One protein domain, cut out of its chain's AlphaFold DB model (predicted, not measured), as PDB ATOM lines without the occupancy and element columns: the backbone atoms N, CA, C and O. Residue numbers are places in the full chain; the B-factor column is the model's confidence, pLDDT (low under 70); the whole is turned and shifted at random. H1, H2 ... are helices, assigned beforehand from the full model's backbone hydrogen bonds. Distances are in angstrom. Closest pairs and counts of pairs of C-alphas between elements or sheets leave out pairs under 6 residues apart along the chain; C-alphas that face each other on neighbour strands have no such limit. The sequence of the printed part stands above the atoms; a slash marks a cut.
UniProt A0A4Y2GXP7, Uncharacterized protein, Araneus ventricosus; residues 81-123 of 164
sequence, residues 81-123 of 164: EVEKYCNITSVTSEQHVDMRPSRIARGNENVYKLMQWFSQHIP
ATOM      1  N   GLU A  81      55.860 -27.610 -36.923       75.75
ATOM      2  CA  GLU A  81      54.820 -26.991 -36.106       75.75
ATOM      3  C   GLU A  81      54.035 -25.926 -36.892       75.75
ATOM      4  O   GLU A  81      52.829 -25.868 -36.718       75.75
ATOM      5  N   VAL A  82      54.640 -25.148 -37.801       77.25
ATOM      6  CA  VAL A  82      53.991 -24.126 -38.656       77.25
ATOM      7  C   VAL A  82      53.181 -24.762 -39.785       77.25
ATOM      8  O   VAL A  82      52.106 -24.292 -40.130       77.25
ATOM      9  N   GLU A  83      53.666 -25.844 -40.372       74.31
ATOM     10  CA  GLU A  83      52.981 -26.622 -41.400       74.31
ATOM     11  C   GLU A  83      51.815 -27.400 -40.792       74.31
ATOM     12  O   GLU A  83      50.693 -27.342 -41.298       74.31
ATOM     13  N   LYS A  84      52.045 -28.034 -39.633       72.19
ATOM     14  CA  LYS A  84      50.983 -28.560 -38.765       72.19
ATOM     15  C   LYS A  84      49.992 -27.450 -38.416       72.19
ATOM     16  O   LYS A  84      48.790 -27.668 -38.534       72.19
ATOM     17  N   TYR A  85      50.476 -26.262 -38.057       72.06
ATOM     18  CA  TYR A  85      49.656 -25.111 -37.673       72.06
ATOM     19  C   TYR A  85      48.792 -24.602 -38.829       72.06
ATOM     20  O   TYR A  85      47.590 -24.412 -38.671       72.06
ATOM     21  N   CYS A  86      49.365 -24.466 -40.021       65.50
ATOM     22  CA  CYS A  86      48.648 -24.100 -41.239       65.50
ATOM     23  C   CYS A  86      47.833 -25.273 -41.809       65.50
ATOM     24  O   CYS A  86      47.113 -25.102 -42.794       65.50
ATOM     25  N   ASN A  87      47.927 -26.455 -41.188       56.28
ATOM     26  CA  ASN A  87      47.308 -27.703 -41.617       56.28
ATOM     27  C   ASN A  87      47.578 -27.988 -43.105       56.28
ATOM     28  O   ASN A  87      46.700 -28.394 -43.878       56.28
ATOM     29  N   ILE A  88      48.819 -27.688 -43.487       65.88
ATOM     30  CA  ILE A  88      49.406 -27.800 -44.810       65.88
ATOM     31  C   ILE A  88      50.525 -28.807 -44.649       65.88
ATOM     32  O   ILE A  88      51.508 -28.564 -43.962       65.88
ATOM     33  N   THR A  89      50.333 -29.993 -45.211       63.25
ATOM     34  CA  THR A  89      51.364 -31.017 -45.113       63.25
ATOM     35  C   THR A  89      52.355 -30.788 -46.219       63.25
ATOM     36  O   THR A  89      52.038 -31.089 -47.376       63.25
ATOM     37  N   SER A  90      53.535 -30.291 -45.841       60.69
ATOM     38  CA  SER A  90      54.522 -29.947 -46.833       60.69
ATOM     39  C   SER A  90      55.404 -31.120 -47.222       60.69
ATOM     40  O   SER A  90      56.428 -31.406 -46.591       60.69
ATOM     41  N   VAL A  91      54.991 -31.871 -48.232       58.28
ATOM     42  CA  VAL A  91      55.678 -33.091 -48.630       58.28
ATOM     43  C   VAL A  91      56.482 -32.806 -49.891       58.28
ATOM     44  O   VAL A  91      55.941 -32.720 -50.979       58.28
ATOM     45  N   THR A  92      57.805 -32.709 -49.767       53.88
ATOM     46  CA  THR A  92      58.710 -32.598 -50.919       53.88
ATOM     47  C   THR A  92      59.094 -33.992 -51.399       53.88
ATOM     48  O   THR A  92      60.146 -34.526 -51.044       53.88
ATOM     49  N   SER A  93      58.212 -34.600 -52.181       52.53
ATOM     50  CA  SER A  93      58.575 -35.665 -53.116       52.53
ATOM     51  C   SER A  93      57.946 -35.346 -54.471       52.53
ATOM     52  O   SER A  93      57.009 -34.555 -54.544       52.53
ATOM     53  N   GLU A  94      58.441 -35.960 -55.544       47.97
ATOM     54  CA  GLU A  94      58.010 -35.701 -56.930       47.97
ATOM     55  C   GLU A  94      56.493 -35.933 -57.166       47.97
ATOM     56  O   GLU A  94      55.947 -35.495 -58.172       47.97
ATOM     57  N   GLN A  95      55.789 -36.563 -56.211       45.44
ATOM     58  CA  GLN A  95      54.351 -36.877 -56.232       45.44
ATOM     59  C   GLN A  95      53.497 -36.107 -55.201       45.44
ATOM     60  O   GLN A  95      52.311 -36.408 -55.045       45.44
ATOM     61  N   HIS A  96      54.051 -35.158 -54.447       48.53
ATOM     62  CA  HIS A  96      53.411 -34.673 -53.223       48.53
ATOM     63  C   HIS A  96      53.425 -33.134 -53.141       48.53
ATOM     64  O   HIS A  96      54.456 -32.512 -53.357       48.53
ATOM     65  N   VAL A  97      52.255 -32.517 -52.901       59.12
ATOM     66  CA  VAL A  97      52.058 -31.057 -53.035       59.12
ATOM     67  C   VAL A  97      51.328 -30.466 -51.827       59.12
ATOM     68  O   VAL A  97      50.166 -30.791 -51.561       59.12
ATOM     69  N   ASP A  98      52.014 -29.550 -51.149       55.25
ATOM     70  CA  ASP A  98      51.635 -28.816 -49.930       55.25
ATOM     71  C   ASP A  98      50.356 -27.995 -50.100       55.25
ATOM     72  O   ASP A  98      49.577 -27.771 -49.179       55.25
ATOM     73  N   MET A  99      50.097 -27.553 -51.321       59.28
ATOM     74  CA  MET A  99      49.075 -26.570 -51.623       59.28
ATOM     75  C   MET A  99      48.037 -27.144 -52.572       59.28
ATOM     76  O   MET A  99      48.210 -27.155 -53.790       59.28
ATOM     77  N   ARG A 100      46.922 -27.625 -52.024       62.56
ATOM     78  CA  ARG A 100      45.872 -28.227 -52.853       62.56
ATOM     79  C   ARG A 100      44.940 -27.172 -53.485       62.56
ATOM     80  O   ARG A 100      44.605 -26.184 -52.825       62.56
ATOM     81  N   PRO A 101      44.436 -27.390 -54.719       63.06
ATOM     82  CA  PRO A 101      43.949 -26.307 -55.589       63.06
ATOM     83  C   PRO A 101      42.674 -25.605 -55.117       63.06
ATOM     84  O   PRO A 101      42.584 -24.381 -55.134       63.06
ATOM     85  N   SER A 102      41.692 -26.352 -54.623       64.44
ATOM     86  CA  SER A 102      40.451 -25.761 -54.112       64.44
ATOM     87  C   SER A 102      40.669 -24.902 -52.855       64.44
ATOM     88  O   SER A 102      39.880 -23.994 -52.589       64.44
ATOM     89  N   ARG A 103      41.752 -25.142 -52.092       54.97
ATOM     90  CA  ARG A 103      42.095 -24.371 -50.882       54.97
ATOM     91  C   ARG A 103      42.841 -23.077 -51.189       54.97
ATOM     92  O   ARG A 103      42.587 -22.083 -50.516       54.97
ATOM     93  N   ILE A 104      43.658 -23.060 -52.239       66.94
ATOM     94  CA  ILE A 104      44.187 -21.814 -52.807       66.94
ATOM     95  C   ILE A 104      43.024 -20.968 -53.345       66.94
ATOM     96  O   ILE A 104      42.926 -19.780 -53.052       66.94
ATOM     97  N   ALA A 105      42.096 -21.604 -54.067       73.81
ATOM     98  CA  ALA A 105      41.044 -20.902 -54.794       73.81
ATOM     99  C   ALA A 105      40.120 -20.073 -53.888       73.81
ATOM    100  O   ALA A 105      39.902 -18.892 -54.133       73.81
ATOM    101  N   ARG A 106      39.631 -20.643 -52.787       70.50
ATOM    102  CA  ARG A 106      38.787 -19.892 -51.847       70.50
ATOM    103  C   ARG A 106      39.586 -18.924 -50.964       70.50
ATOM    104  O   ARG A 106      39.053 -17.893 -50.562       70.50
ATOM    105  N   GLY A 107      40.854 -19.243 -50.665       79.88
ATOM    106  CA  GLY A 107      41.771 -18.315 -49.991       79.88
ATOM    107  C   GLY A 107      41.900 -17.010 -50.777       79.88
ATOM    108  O   GLY A 107      41.704 -15.930 -50.225       79.88
ATOM    109  N   ASN A 108      42.074 -17.126 -52.092       72.56
ATOM    110  CA  ASN A 108      42.084 -16.002 -53.023       72.56
ATOM    111  C   ASN A 108      40.751 -15.252 -53.055       72.56
ATOM    112  O   ASN A 108      40.745 -14.028 -53.078       72.56
ATOM    113  N   GLU A 109      39.625 -15.963 -53.015       87.75
ATOM    114  CA  GLU A 109      38.305 -15.334 -53.105       87.75
ATOM    115  C   GLU A 109      37.989 -14.437 -51.893       87.75
ATOM    116  O   GLU A 109      37.397 -13.365 -52.027       87.75
ATOM    117  N   ASN A 110      38.441 -14.819 -50.700       76.06
ATOM    118  CA  ASN A 110      38.253 -14.008 -49.497       76.06
ATOM    119  C   ASN A 110      39.259 -12.858 -49.392       76.06
ATOM    120  O   ASN A 110      38.873 -11.767 -48.971       76.06
ATOM    121  N   VAL A 111      40.510 -13.061 -49.828       85.88
ATOM    122  CA  VAL A 111      41.462 -11.949 -50.000       85.88
ATOM    123  C   VAL A 111      40.864 -10.918 -50.952       85.88
ATOM    124  O   VAL A 111      40.906  -9.725 -50.672       85.88
ATOM    125  N   TYR A 112      40.196 -11.383 -52.009       83.06
ATOM    126  CA  TYR A 112      39.507 -10.519 -52.954       83.06
ATOM    127  C   TYR A 112      38.421  -9.675 -52.289       83.06
ATOM    128  O   TYR A 112      38.418  -8.459 -52.436       83.06
ATOM    129  N   LYS A 113      37.531 -10.279 -51.499       88.31
ATOM    130  CA  LYS A 113      36.485  -9.529 -50.781       88.31
ATOM    131  C   LYS A 113      37.066  -8.512 -49.800       88.31
ATOM    132  O   LYS A 113      36.540  -7.408 -49.688       88.31
ATOM    133  N   LEU A 114      38.171  -8.851 -49.136       85.06
ATOM    134  CA  LEU A 114      38.867  -7.931 -48.241       85.06
ATOM    135  C   LEU A 114      39.469  -6.742 -49.012       85.06
ATOM    136  O   LEU A 114      39.316  -5.597 -48.592       85.06
ATOM    137  N   MET A 115      40.076  -6.986 -50.177       80.50
ATOM    138  CA  MET A 115      40.565  -5.916 -51.054       80.50
ATOM    139  C   MET A 115      39.430  -5.052 -51.602       80.50
ATOM    140  O   MET A 115      39.592  -3.838 -51.714       80.50
ATOM    141  N   GLN A 116      38.279  -5.658 -51.903       88.25
ATOM    142  CA  GLN A 116      37.082  -4.936 -52.336       88.25
ATOM    143  C   GLN A 116      36.560  -4.005 -51.239       88.25
ATOM    144  O   GLN A 116      36.234  -2.853 -51.507       88.25
ATOM    145  N   TRP A 117      36.552  -4.453 -49.985       87.88
ATOM    146  CA  TRP A 117      36.174  -3.586 -48.875       87.88
ATOM    147  C   TRP A 117      37.169  -2.430 -48.687       87.88
ATOM    148  O   TRP A 117      36.758  -1.276 -48.598       87.88
ATOM    149  N   PHE A 118      38.478  -2.707 -48.723       85.44
ATOM    150  CA  PHE A 118      39.497  -1.657 -48.592       85.44
ATOM    151  C   PHE A 118      39.509  -0.649 -49.744       85.44
ATOM    152  O   PHE A 118      39.906   0.493 -49.541       85.44
ATOM    153  N   SER A 119      39.071  -1.027 -50.944       80.56
ATOM    154  CA  SER A 119      38.966  -0.092 -52.073       80.56
ATOM    155  C   SER A 119      37.751   0.830 -51.964       80.56
ATOM    156  O   SER A 119      37.789   1.946 -52.477       80.56
ATOM    157  N   GLN A 120      36.704   0.405 -51.254       87.12
ATOM    158  CA  GLN A 120      35.543   1.246 -50.945       87.12
ATOM    159  C   GLN A 120      35.755   2.079 -49.674       87.12
ATOM    160  O   GLN A 120      35.197   3.167 -49.536       87.12
ATOM    161  N   HIS A 121      36.595   1.594 -48.763       83.12
ATOM    162  CA  HIS A 121      36.889   2.219 -47.481       83.12
ATOM    163  C   HIS A 121      38.399   2.270 -47.274       83.12
ATOM    164  O   HIS A 121      38.953   1.482 -46.506       83.12
ATOM    165  N   ILE A 122      39.068   3.179 -47.993       78.94
ATOM    166  CA  ILE A 122      40.527   3.296 -47.937       78.94
ATOM    167  C   ILE A 122      40.914   3.731 -46.517       78.94
ATOM    168  O   ILE A 122      40.598   4.852 -46.115       78.94
ATOM    169  N   PRO A 123      41.583   2.859 -45.738       72.25
ATOM    170  CA  PRO A 123      41.847   3.126 -44.326       72.25
ATOM    171  C   PRO A 123      42.996   4.120 -44.133       72.25
ATOM    172  O   PRO A 123      43.205   4.620 -43.030       72.25
TER     173      PRO A 123
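This is residues 81 to 123 of the 164 residues of an uncharacterized protein of Araneus ventricosus (UniProt A0A4Y2GXP7). One long helix, H2, sticks out from a loose loop that folds back on itself, residues 86 to 100, and the short helix H1 sits at the loop's other end. The printed part has 43 residues with two named helices, H1 then H2, and no named strand; its class is all helix. It is extended, with a radius of gyration of the C-alphas of 14.9 A and spans of 43 by 21 by 11 A.

Find C-alpha 81 at (54.820, -26.991, -36.106), where H1, residues 81 to 85, begins. Go on to C-alpha 101 at (43.949, -26.307, -55.589); from there H2, residues 101 to 120, runs 29.2 A to C-alpha 120 at (35.543, 1.246, -50.945).

H1 and H2 are apart, joined by a long link of 15 residues. Residues 101 to 123, of which 101 to 120 belong to H2, stand free. In H1 and H2, every O i to N i+4 pair is within hydrogen-bond range.

The C-alphas farthest apart, those of Glu 94 and His 121, are 44.4 A apart. The printed part has no cut. Look at residues 86 to 104 for pLDDT under 70; the mean of the printed part is 70.3.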